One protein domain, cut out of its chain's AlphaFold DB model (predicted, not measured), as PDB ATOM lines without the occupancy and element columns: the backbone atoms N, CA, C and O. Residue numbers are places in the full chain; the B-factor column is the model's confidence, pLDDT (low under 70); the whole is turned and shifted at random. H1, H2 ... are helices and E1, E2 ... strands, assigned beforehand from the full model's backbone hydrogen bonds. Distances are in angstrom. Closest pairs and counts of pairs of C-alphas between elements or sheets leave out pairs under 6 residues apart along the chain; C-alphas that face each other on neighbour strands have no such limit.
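This is residues 4 to 88 of the 468 residues of an uncharacterized protein of viral metagenome (UniProt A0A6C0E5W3). A small, twisted sheet of four strands has one long helix, H1, packed along one face and no named helix on the other, while the short helix H2 packs on H1 away from the sheet. The long loop of residues 38 to 57 reaches out past the end of E2 before it returns to E3. The printed part has 85 residues, with E1, H1, E2, E3, E4 and H2 in chain order; the sheet, E3 E2 E1 E4, is parallel throughout. The class is mixed, helices and strands, with 40 residues in named elements, under half; the whole is compact, radius of gyration of the C-alphas 11.9 A, spanning 32 by 25 by 22 A.

Start at inner strand E1, residues 4 to 7: N 6 is 2.8 A from O 35 of E2, residues 33 to 37, and N 5 is 2.9 A from O 69 of edge strand E4, residues 69 to 71. At the other edge, N 59 of E3, residues 58 to 61, is 2.9 A from O 34; these pairs are within hydrogen-bond range. H1, residues 13 to 29, is on the sheet at a height of 9.3 A, over E2 and E1, along the strands at 12 degrees to E2 on the local plane; the closest C-alphas of H1 and E2 are those of Ala 27 and Thr 33, 6.0 A. E1, H1 and E2 form a strand-helix-strand unit, two parallel neighbour strands with a helix between, its crossover right-handed; H1 and the sheet make two layers, a helix on one face of a sheet. H2, residues 77 to 83, touches H1, closest at the C-alphas of Arg 18 and Leu 77, 5.3 A, the same way at 36 degrees, only just a steep tilt. H2 is not on the sheet. In both helices every O i to N i+4 pair is within hydrogen-bond range.

Find C-alpha 4 at (178.489, 258.733, 330.317), where E1 begins its 10.1 A. From C-alpha 13 at (164.118, 250.595, 343.414), H1 runs 24.3 A; E2 runs 13.4 A. H2 ends at C-alpha 83, (169.315, 248.332, 322.507).

Look to Gly 31 and Pro 42 for the C-alphas farthest apart, 33.8 A. The printed part has no cut, and E2 to E3 is its long link. Residues 64, 65 and 75 have pLDDT under 70 in this model.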
ATOM      1  N   HIS A   4     179.925 258.818 330.541       93.25
ATOM      2  CA  HIS A   4     178.489 258.733 330.317       93.25
ATOM      3  C   HIS A   4     177.764 259.124 331.604       93.25
ATOM      4  O   HIS A   4     178.296 258.902 332.693       93.25
ATOM      5  N   LEU A   5     176.558 259.663 331.477       93.69
ATOM      6  CA  LEU A   5     175.677 259.969 332.596       93.69
ATOM      7  C   LEU A   5     174.462 259.042 332.575       93.69
ATOM      8  O   LEU A   5     173.812 258.892 331.541       93.69
ATOM      9  N   PHE A   6     174.140 258.462 333.726       94.31
ATOM     10  CA  PHE A   6     172.855 257.826 333.990       94.31
ATOM     11  C   PHE A   6     172.056 258.674 334.980       94.31
ATOM     12  O   PHE A   6     172.540 258.950 336.080       94.31
ATOM     13  N   THR A   7     170.839 259.064 334.608       92.38
ATOM     14  CA  THR A   7     169.902 259.779 335.490       92.38
ATOM     15  C   THR A   7     168.722 258.879 335.843       92.38
ATOM     16  O   THR A   7     168.401 257.968 335.089       92.38
ATOM     17  N   THR A   8     168.073 259.084 336.990       89.81
ATOM     18  CA  THR A   8     166.915 258.270 337.416       89.81
ATOM     19  C   THR A   8     165.578 258.998 337.245       89.81
ATOM     20  O   THR A   8     165.441 260.113 337.741       89.81
ATOM     21  N   GLN A   9     164.559 258.347 336.670       86.56
ATOM     22  CA  GLN A   9     163.151 258.796 336.704       86.56
ATOM     23  C   GLN A   9     162.380 258.215 337.905       86.56
ATOM     24  O   GLN A   9     162.890 257.358 338.636       86.56
ATOM     25  N   ASP A  10     161.137 258.663 338.125       88.62
ATOM     26  CA  ASP A  10     160.261 258.242 339.233       88.62
ATOM     27  C   ASP A  10     159.749 256.795 339.089       88.62
ATOM     28  O   ASP A  10     158.605 256.522 338.745       88.62
ATOM     29  N   PHE A  11     160.648 255.848 339.344       88.75
ATOM     30  CA  PHE A  11     160.385 254.417 339.381       88.75
ATOM     31  C   PHE A  11     160.871 253.803 340.693       88.75
ATOM     32  O   PHE A  11     161.832 254.274 341.300       88.75
ATOM     33  N   GLY A  12     160.261 252.679 341.076       89.50
ATOM     34  CA  GLY A  12     160.700 251.894 342.227       89.50
ATOM     35  C   GLY A  12     162.133 251.358 342.102       89.50
ATOM     36  O   GLY A  12     162.684 251.213 341.002       89.50
ATOM     37  N   LEU A  13     162.715 250.999 343.251       91.94
ATOM     38  CA  LEU A  13     164.118 250.595 343.414       91.94
ATOM     39  C   LEU A  13     164.609 249.607 342.339       91.94
ATOM     40  O   LEU A  13     165.616 249.859 341.681       91.94
ATOM     41  N   SER A  14     163.887 248.506 342.107       93.69
ATOM     42  CA  SER A  14     164.327 247.455 341.173       93.69
ATOM     43  C   SER A  14     164.417 247.922 339.717       93.69
ATOM     44  O   SER A  14     165.328 247.508 339.001       93.69
ATOM     45  N   ASN A  15     163.521 248.808 339.271       93.19
ATOM     46  CA  ASN A  15     163.581 249.378 337.921       93.19
ATOM     47  C   ASN A  15     164.796 250.290 337.754       93.19
ATOM     48  O   ASN A  15     165.485 250.203 336.737       93.19
ATOM     49  N   ARG A  16     165.089 251.112 338.767       94.31
ATOM     50  CA  ARG A  16     166.260 251.995 338.766       94.31
ATOM     51  C   ARG A  16     167.570 251.222 338.825       94.31
ATOM     52  O   ARG A  16     168.480 251.537 338.069       94.31
ATOM     53  N   LEU A  17     167.655 250.176 339.653       95.44
ATOM     54  CA  LEU A  17     168.835 249.308 339.716       95.44
ATOM     55  C   LEU A  17     169.095 248.613 338.373       95.44
ATOM     56  O   LEU A  17     170.237 248.557 337.927       95.44
ATOM     57  N   ARG A  18     168.046 248.122 337.698       95.25
ATOM     58  CA  ARG A  18     168.167 247.530 336.355       95.25
ATOM     59  C   ARG A  18     168.613 248.553 335.308       95.25
ATOM     60  O   ARG A  18     169.460 248.222 334.485       95.25
ATOM     61  N   GLY A  19     168.093 249.780 335.370       95.44
ATOM     62  CA  GLY A  19     168.546 250.890 334.527       95.44
ATOM     63  C   GLY A  19     170.022 251.223 334.744       95.44
ATOM     64  O   GLY A  19     170.803 251.223 333.798       95.44
ATOM     65  N   TYR A  20     170.426 251.384 336.006       95.56
ATOM     66  CA  TYR A  20     171.809 251.654 336.394       95.56
ATOM     67  C   TYR A  20     172.768 250.562 335.903       95.56
ATOM     68  O   TYR A  20     173.775 250.864 335.265       95.56
ATOM     69  N   VAL A  21     172.441 249.290 336.139       96.62
ATOM     70  CA  VAL A  21     173.251 248.155 335.672       96.62
ATOM     71  C   VAL A  21     173.331 248.114 334.141       96.62
ATOM     72  O   VAL A  21     174.402 247.846 333.598       96.62
ATOM     73  N   GLY A  22     172.235 248.417 333.439       95.69
ATOM     74  CA  GLY A  22     172.216 248.511 331.978       95.69
ATOM     75  C   GLY A  22     173.108 249.636 331.446       95.69
ATOM     76  O   GLY A  22     173.947 249.397 330.575       95.69
ATOM     77  N   ALA A  23     173.000 250.837 332.020       94.88
ATOM     78  CA  ALA A  23     173.849 251.978 331.680       94.88
ATOM     79  C   ALA A  23     175.332 251.704 331.984       94.88
ATOM     80  O   ALA A  23     176.209 252.063 331.197       94.88
ATOM     81  N   TRP A  24     175.624 251.010 333.088       96.00
ATOM     82  CA  TRP A  24     176.978 250.580 333.435       96.00
ATOM     83  C   TRP A  24     177.535 249.568 332.431       96.00
ATOM     84  O   TRP A  24     178.672 249.712 331.981       96.00
ATOM     85  N   ALA A  25     176.734 248.582 332.023       95.19
ATOM     86  CA  ALA A  25     177.132 247.614 331.006       95.19
ATOM     87  C   ALA A  25     177.428 248.299 329.659       95.19
ATOM     88  O   ALA A  25     178.431 247.980 329.014       95.19
ATOM     89  N   HIS A  26     176.612 249.285 329.273       93.69
ATOM     90  CA  HIS A  26     176.852 250.113 328.092       93.69
ATOM     91  C   HIS A  26     178.158 250.915 328.203       93.69
ATOM     92  O   HIS A  26     179.005 250.822 327.315       93.69
ATOM     93  N   ALA A  27     178.369 251.637 329.308       93.44
ATOM     94  CA  ALA A  27     179.593 252.408 329.531       93.44
ATOM     95  C   ALA A  27     180.845 251.516 329.489       93.44
ATOM     96  O   ALA A  27     181.826 251.861 328.828       93.44
ATOM     97  N   LYS A  28     180.788 250.329 330.107       93.56
ATOM     98  CA  LYS A  28     181.881 249.348 330.082       93.56
ATOM     99  C   LYS A  28     182.176 248.850 328.666       93.56
ATOM    100  O   LYS A  28     183.344 248.785 328.289       93.56
ATOM    101  N   LYS A  29     181.144 248.540 327.870       92.81
ATOM    102  CA  LYS A  29     181.298 248.156 326.453       92.81
ATOM    103  C   LYS A  29     181.930 249.278 325.620       92.81
ATOM    104  O   LYS A  29     182.738 248.992 324.744       92.81
ATOM    105  N   ALA A  30     181.596 250.532 325.915       91.44
ATOM    106  CA  ALA A  30     182.144 251.707 325.240       91.44
ATOM    107  C   ALA A  30     183.556 252.113 325.721       91.44
ATOM    108  O   ALA A  30     184.135 253.048 325.174       91.44
ATOM    109  N   GLY A  31     184.125 251.446 326.737       92.88
ATOM    110  CA  GLY A  31     185.411 251.840 327.330       92.88
ATOM    111  C   GLY A  31     185.349 253.159 328.116       92.88
ATOM    112  O   GLY A  31     186.366 253.834 328.289       92.88
ATOM    113  N   CYS A  32     184.159 253.534 328.582       92.88
ATOM    114  CA  CYS A  32     183.878 254.769 329.307       92.88
ATOM    115  C   CYS A  32     183.713 254.514 330.811       92.88
ATOM    116  O   CYS A  32     183.488 253.392 331.264       92.88
ATOM    117  N   THR A  33     183.773 255.592 331.595       93.75
ATOM    118  CA  THR A  33     183.320 255.576 333.000       93.75
ATOM    119  C   THR A  33     181.892 256.110 333.098       93.75
ATOM    120  O   THR A  33     181.440 256.825 332.200       93.75
ATOM    121  N   LEU A  34     181.180 255.759 334.170       95.00
ATOM    122  CA  LEU A  34     179.787 256.150 334.376       95.00
ATOM    123  C   LEU A  34     179.673 257.129 335.548       95.00
ATOM    124  O   LEU A  34     180.147 256.855 336.647       95.00
ATOM    125  N   ASP A  35     179.023 258.260 335.326       94.88
ATOM    126  CA  ASP A  35     178.471 259.067 336.405       94.88
ATOM    127  C   ASP A  35     176.992 258.727 336.588       94.88
ATOM    128  O   ASP A  35     176.268 258.497 335.619       94.88
ATOM    129  N   VAL A  36     176.548 258.670 337.840       94.69
ATOM    130  CA  VAL A  36     175.167 258.337 338.196       94.69
ATOM    131  C   VAL A  36     174.582 259.463 339.026       94.69
ATOM    132  O   VAL A  36     175.028 259.704 340.151       94.69
ATOM    133  N   LEU A  37     173.561 260.111 338.477       93.69
ATOM    134  CA  LEU A  37     172.718 261.057 339.189       93.69
ATOM    135  C   LEU A  37     171.463 260.322 339.668       93.69
ATOM    136  O   LEU A  37     170.497 260.133 338.925       93.69
ATOM    137  N   TRP A  38     171.515 259.859 340.917       93.44
ATOM    138  CA  TRP A  38     170.409 259.158 341.561       93.44
ATOM    139  C   TRP A  38     169.619 260.119 342.443       93.44
ATOM    140  O   TRP A  38     170.014 260.416 343.571       93.44
ATOM    141  N   THR A  39     168.473 260.572 341.945       90.44
ATOM    142  CA  THR A  39     167.618 261.526 342.657       90.44
ATOM    143  C   THR A  39     166.525 260.775 343.424       90.44
ATOM    144  O   THR A  39     165.740 260.047 342.804       90.44
ATOM    145  N   PRO A  40     166.439 260.909 344.763       91.25
ATOM    146  CA  PRO A  40     165.322 260.370 345.536       91.25
ATOM    147  C   PRO A  40     163.966 260.834 344.990       91.25
ATOM    148  O   PRO A  40     163.817 261.984 344.585       91.25
ATOM    149  N   SER A  41     162.973 259.948 344.980       89.94
ATOM    150  CA  SER A  41     161.605 260.262 344.540       89.94
ATOM    151  C   SER A  41     160.560 259.561 345.414       89.94
ATOM    152  O   SER A  41     160.935 258.701 346.213       89.94
ATOM    153  N   PRO A  42     159.256 259.860 345.264       88.06
ATOM    154  CA  PRO A  42     158.206 259.164 346.009       88.06
ATOM    155  C   PRO A  42     158.250 257.637 345.846       88.06
ATOM    156  O   PRO A  42     158.110 256.918 346.834       88.06
ATOM    157  N   ALA A  43     158.518 257.128 344.635       85.38
ATOM    158  CA  ALA A  43     158.615 255.686 344.386       85.38
ATOM    159  C   ALA A  43     159.922 255.046 344.905       85.38
ATOM    160  O   ALA A  43     159.994 253.829 345.091       85.38
ATOM    161  N   CYS A  44     160.977 255.838 345.112       89.19
ATOM    162  CA  CYS A  44     162.264 255.379 345.632       89.19
ATOM    163  C   CYS A  44     162.959 256.518 346.405       89.19
ATOM    164  O   CYS A  44     163.817 257.209 345.846       89.19
ATOM    165  N   PRO A  45     162.621 256.719 347.692       89.19
ATOM    166  CA  PRO A  45     163.081 257.877 348.465       89.19
ATOM    167  C   PRO A  45     164.518 257.739 348.994       89.19
ATOM    168  O   PRO A  45     164.997 258.602 349.723       89.19
ATOM    169  N   TYR A  46     165.217 256.659 348.641       87.94
ATOM    170  CA  TYR A  46     166.547 256.335 349.157       87.94
ATOM    171  C   TYR A  46     167.644 256.693 348.155       87.94
ATOM    172  O   TYR A  46     167.458 256.580 346.936       87.94
ATOM    173  N   ARG A  47     168.818 257.046 348.683       90.06
ATOM    174  CA  ARG A  47     170.044 257.214 347.898       90.06
ATOM    175  C   ARG A  47     170.691 255.851 347.656       90.06
ATOM    176  O   ARG A  47     170.767 255.023 348.564       90.06
ATOM    177  N   ILE A  48     171.174 255.601 346.442       92.19
ATOM    178  CA  ILE A  48     171.779 254.304 346.106       92.19
ATOM    179  C   ILE A  48     173.067 254.041 346.893       92.19
ATOM    180  O   ILE A  48     173.304 252.899 347.291       92.19
ATOM    181  N   GLU A  49     173.865 255.071 347.184       92.50
ATOM    182  CA  GLU A  49     175.118 254.923 347.932       92.50
ATOM    183  C   GLU A  49     174.924 254.488 349.392       92.50
ATOM    184  O   GLU A  49     175.875 254.035 350.028       92.50
ATOM    185  N   GLU A  50     173.707 254.585 349.932       91.12
ATOM    186  CA  GLU A  50     173.372 254.073 351.266       91.12
ATOM    187  C   GLU A  50     173.117 252.560 351.258       91.12
ATOM    188  O   GLU A  50     173.229 251.901 352.298       91.12
ATOM    189  N   LEU A  51     172.783 252.014 350.083       93.88
ATOM    190  CA  LEU A  51     172.312 250.645 349.889       93.88
ATOM    191  C   LEU A  51     173.363 249.752 349.219       93.88
ATOM    192  O   LEU A  51     173.517 248.597 349.616       93.88
ATOM    193  N   PHE A  52     174.116 250.281 348.251       96.00
ATOM    194  CA  PHE A  52     175.071 249.522 347.440       96.00
ATOM    195  C   PHE A  52     176.445 250.195 347.363       96.00
ATOM    196  O   PHE A  52     176.580 251.418 347.440       96.00
ATOM    197  N   GLU A  53     177.484 249.383 347.185       95.69
ATOM    198  CA  GLU A  53     178.781 249.865 346.713       95.69
ATOM    199  C   GLU A  53     178.673 250.331 345.247       95.69
ATOM    200  O   GLU A  53     177.909 249.743 344.470       95.69
ATOM    201  N   PRO A  54     179.424 251.370 344.833       95.25
ATOM    202  CA  PRO A  54     179.465 251.774 343.433       95.25
ATOM    203  C   PRO A  54     180.028 250.644 342.565       95.25
ATOM    204  O   PRO A  54     180.997 249.978 342.937       95.25
ATOM    205  N   LEU A  55     179.450 250.450 341.377       96.31
ATOM    206  CA  LEU A  55     179.997 249.511 340.402       96.31
ATOM    207  C   LEU A  55     181.363 250.026 339.919       96.31
ATOM    208  O   LEU A  55     181.551 251.244 339.820       96.31
ATOM    209  N   PRO A  56     182.320 249.147 339.574       94.12
ATOM    210  CA  PRO A  56     183.639 249.571 339.113       94.12
ATOM    211  C   PRO A  56     183.557 250.579 337.960       94.12
ATOM    212  O   PRO A  56     182.823 250.366 336.994       94.12
ATOM    213  N   GLY A  57     184.309 251.676 338.065       93.38
ATOM    214  CA  GLY A  57     184.276 252.763 337.080       93.38
ATOM    215  C   GLY A  57     183.049 253.678 337.176       93.38
ATOM    216  O   GLY A  57     182.853 254.494 336.275       93.38
ATOM    217  N   THR A  58     182.249 253.563 338.245       94.94
ATOM    218  CA  THR A  58     181.108 254.445 338.521       94.94
ATOM    219  C   THR A  58     181.428 255.474 339.601       94.94
ATOM    220  O   THR A  58     182.105 255.165 340.582       94.94
ATOM    221  N   ARG A  59     180.888 256.687 339.458       93.31
ATOM    222  CA  ARG A  59     180.863 257.714 340.506       93.31
ATOM    223  C   ARG A  59     179.446 258.272 340.666       93.31
ATOM    224  O   ARG A  59     178.814 258.652 339.686       93.31
ATOM    225  N   PHE A  60     178.959 258.341 341.902       92.94
ATOM    226  CA  PHE A  60     177.694 259.009 342.216       92.94
ATOM    227  C   PHE A  60     177.905 260.525 342.266       92.94
ATOM    228  O   PHE A  60     178.879 260.991 342.862       92.94
ATOM    229  N   ILE A  61     177.020 261.280 341.621       91.31
ATOM    230  CA  ILE A  61     177.060 262.747 341.549       91.31
ATOM    231  C   ILE A  61     175.735 263.339 342.048       91.31
ATOM    232  O   ILE A  61     174.723 262.641 342.102       91.31
ATOM    233  N   THR A  62     175.741 264.619 342.422       85.25
ATOM    234  CA  THR A  62     174.567 265.326 342.972       85.25
ATOM    235  C   THR A  62     174.021 266.430 342.071       85.25
ATOM    236  O   THR A  62     172.921 266.907 342.319       85.25
ATOM    237  N   GLU A  63     174.766 266.831 341.044       81.12
ATOM    238  CA  GLU A  63     174.403 267.894 340.102       81.12
ATOM    239  C   GLU A  63     174.766 267.455 338.682       81.12
ATOM    240  O   GLU A  63     175.734 266.714 338.496       81.12
ATOM    241  N   GLU A  64     173.988 267.885 337.686       69.19
ATOM    242  CA  GLU A  64     174.304 267.622 336.281       69.19
ATOM    243  C   GLU A  64     175.513 268.450 335.825       69.19
ATOM    244  O   GLU A  64     175.671 269.618 336.176       69.19
ATOM    245  N   ALA A  65     176.364 267.831 335.011       69.19
ATOM    246  CA  ALA A  65     177.452 268.472 334.277       69.19
ATOM    247  C   ALA A  65     177.264 268.204 332.773       69.19
ATOM    248  O   ALA A  65     176.377 267.447 332.385       69.19
ATOM    249  N   GLU A  66     178.084 268.797 331.905       77.25
ATOM    250  CA  GLU A  66     178.030 268.484 330.470       77.25
ATOM    251  C   GLU A  66     178.620 267.091 330.187       77.25
ATOM    252  O   GLU A  66     179.789 266.821 330.476       77.25
ATOM    253  N   TYR A  67     177.816 266.205 329.587       81.88
ATOM    254  CA  TYR A  67     178.229 264.852 329.201       81.88
ATOM    255  C   TYR A  67     177.970 264.586 327.723       81.88
ATOM    256  O   TYR A  67     176.929 264.936 327.176       81.88
ATOM    257  N   SER A  68     178.900 263.864 327.096       75.00
ATOM    258  CA  SER A  68     178.781 263.431 325.694       75.00
ATOM    259  C   SER A  68     177.683 262.387 325.448       75.00
ATOM    260  O   SER A  68     177.258 262.197 324.313       75.00
ATOM    261  N   HIS A  69     177.227 261.702 326.499       82.88
ATOM    262  CA  HIS A  69     176.151 260.721 326.436       82.88
ATOM    263  C   HIS A  69     175.386 260.714 327.760       82.88
ATOM    264  O   HIS A  69     175.992 260.540 328.820       82.88
ATOM    265  N   VAL A  70     174.066 260.871 327.683       86.94
ATOM    266  CA  VAL A  70     173.141 260.826 328.819       86.94
ATOM    267  C   VAL A  70     172.083 259.773 328.518       86.94
ATOM    268  O   VAL A  70     171.491 259.789 327.440       86.94
ATOM    269  N   THR A  71     171.844 258.865 329.458       87.31
ATOM    270  CA  THR A  71     170.770 257.871 329.379       87.31
ATOM    271  C   THR A  71     169.920 257.911 330.643       87.31
ATOM    272  O   THR A  71     170.409 258.118 331.754       87.31
ATOM    273  N   ASN A  72     168.629 257.689 330.455       84.38
ATOM    274  CA  ASN A  72     167.647 257.466 331.502       84.38
ATOM    275  C   ASN A  72     166.866 256.177 331.206       84.38
ATOM    276  O   ASN A  72     165.664 256.085 331.436       84.38
ATOM    277  N   ASP A  73     167.548 255.167 330.665       81.56
ATOM    278  CA  ASP A  73     166.909 253.892 330.372       81.56
ATOM    279  C   ASP A  73     166.527 253.180 331.670       81.56
ATOM    280  O   ASP A  73     167.353 252.938 332.557       81.56
ATOM    281  N   HIS A  74     165.251 252.838 331.807       75.06
ATOM    282  CA  HIS A  74     164.704 252.223 333.012       75.06
ATOM    283  C   HIS A  74     163.860 251.004 332.677       75.06
ATOM    284  O   HIS A  74     163.533 250.716 331.528       75.06
ATOM    285  N   GLY A  75     163.455 250.284 333.719       69.25
ATOM    286  CA  GLY A  75     162.457 249.238 333.572       69.25
ATOM    287  C   GLY A  75     163.104 247.915 333.206       69.25
ATOM    288  O   GLY A  75     163.531 247.182 334.095       69.25
ATOM    289  N   HIS A  76     163.163 247.587 331.919       84.75
ATOM    290  CA  HIS A  76     163.462 246.235 331.445       84.75
ATOM    291  C   HIS A  76     164.920 246.077 331.019       84.75
ATOM    292  O   HIS A  76     165.258 246.368 329.877       84.75
ATOM    293  N   LEU A  77     165.766 245.528 331.902       89.69
ATOM    294  CA  LEU A  77     167.193 245.308 331.623       89.69
ATOM    295  C   LEU A  77     167.440 244.659 330.251       89.69
ATOM    296  O   LEU A  77     168.295 245.127 329.516       89.69
ATOM    297  N   LEU A  78     166.671 243.634 329.868       90.75
ATOM    298  CA  LEU A  78     166.852 242.973 328.569       90.75
ATOM    299  C   LEU A  78     166.625 243.910 327.378       90.75
ATOM    300  O   LEU A  78     167.359 243.824 326.400       90.75
ATOM    301  N   HIS A  79     165.650 244.819 327.467       90.50
ATOM    302  CA  HIS A  79     165.426 245.829 326.434       90.50
ATOM    303  C   HIS A  79     166.646 246.748 326.323       90.50
ATOM    304  O   HIS A  79     167.132 246.992 325.223       90.50
ATOM    305  N   ILE A  80     167.173 247.195 327.468       89.94
ATOM    306  CA  ILE A  80     168.352 248.066 327.544       89.94
ATOM    307  C   ILE A  80     169.569 247.366 326.925       89.94
ATOM    308  O   ILE A  80     170.224 247.907 326.038       89.94
ATOM    309  N   LEU A  81     169.849 246.127 327.342       92.38
ATOM    310  CA  LEU A  81     170.967 245.340 326.816       92.38
ATOM    311  C   LEU A  81     170.834 245.104 325.307       92.38
ATOM    312  O   LEU A  81     171.811 245.291 324.583       92.38
ATOM    313  N   ASN A  82     169.635 244.760 324.829       92.75
ATOM    314  CA  ASN A  82     169.368 244.581 323.405       92.75
ATOM    315  C   ASN A  82     169.602 245.875 322.613       92.75
ATOM    316  O   ASN A  82     170.277 245.844 321.587       92.75
ATOM    317  N   GLY A  83     169.113 247.014 323.118       90.25
ATOM    318  CA  GLY A  83     169.315 248.332 322.507       90.25
ATOM    319  C   GLY A  83     170.792 248.699 322.341       90.25
ATOM    320  O   GLY A  83     171.166 249.328 321.354       90.25
ATOM    321  N   TYR A  84     171.652 248.225 323.247       89.62
ATOM    322  CA  TYR A  84     173.102 248.418 323.175       89.62
ATOM    323  C   TYR A  84     173.866 247.251 322.528       89.62
ATOM    324  O   TYR A  84     175.102 247.262 322.513       89.62
ATOM    325  N   GLY A  85     173.181 246.232 321.999       91.12
ATOM    326  CA  GLY A  85     173.798 245.038 321.410       91.12
ATOM    327  C   GLY A  85     174.689 244.275 322.399       91.12
ATOM    328  O   GLY A  85     175.816 243.899 322.063       91.12
ATOM    329  N   ILE A  86     174.251 244.157 323.651       91.62
ATOM    330  CA  ILE A  86     174.905 243.388 324.714       91.62
ATOM    331  C   ILE A  86     174.161 242.057 324.857       91.62
ATOM    332  O   ILE A  86     172.933 242.031 324.804       91.62
ATOM    333  N   SER A  87     174.898 240.955 325.044       92.12
ATOM    334  CA  SER A  87     174.285 239.634 325.224       92.12
ATOM    335  C   SER A  87     173.275 239.646 326.376       92.12
ATOM    336  O   SER A  87     173.548 240.156 327.462       92.12
ATOM    337  N   LEU A  88     172.103 239.062 326.142       92.19
ATOM    338  CA  LEU A  88     171.044 238.968 327.146       92.19
ATOM    339  C   LEU A  88     171.360 237.915 328.217       92.19
ATOM    340  O   LEU A  88     170.899 238.030 329.351       92.19
TER     341      LEU A  88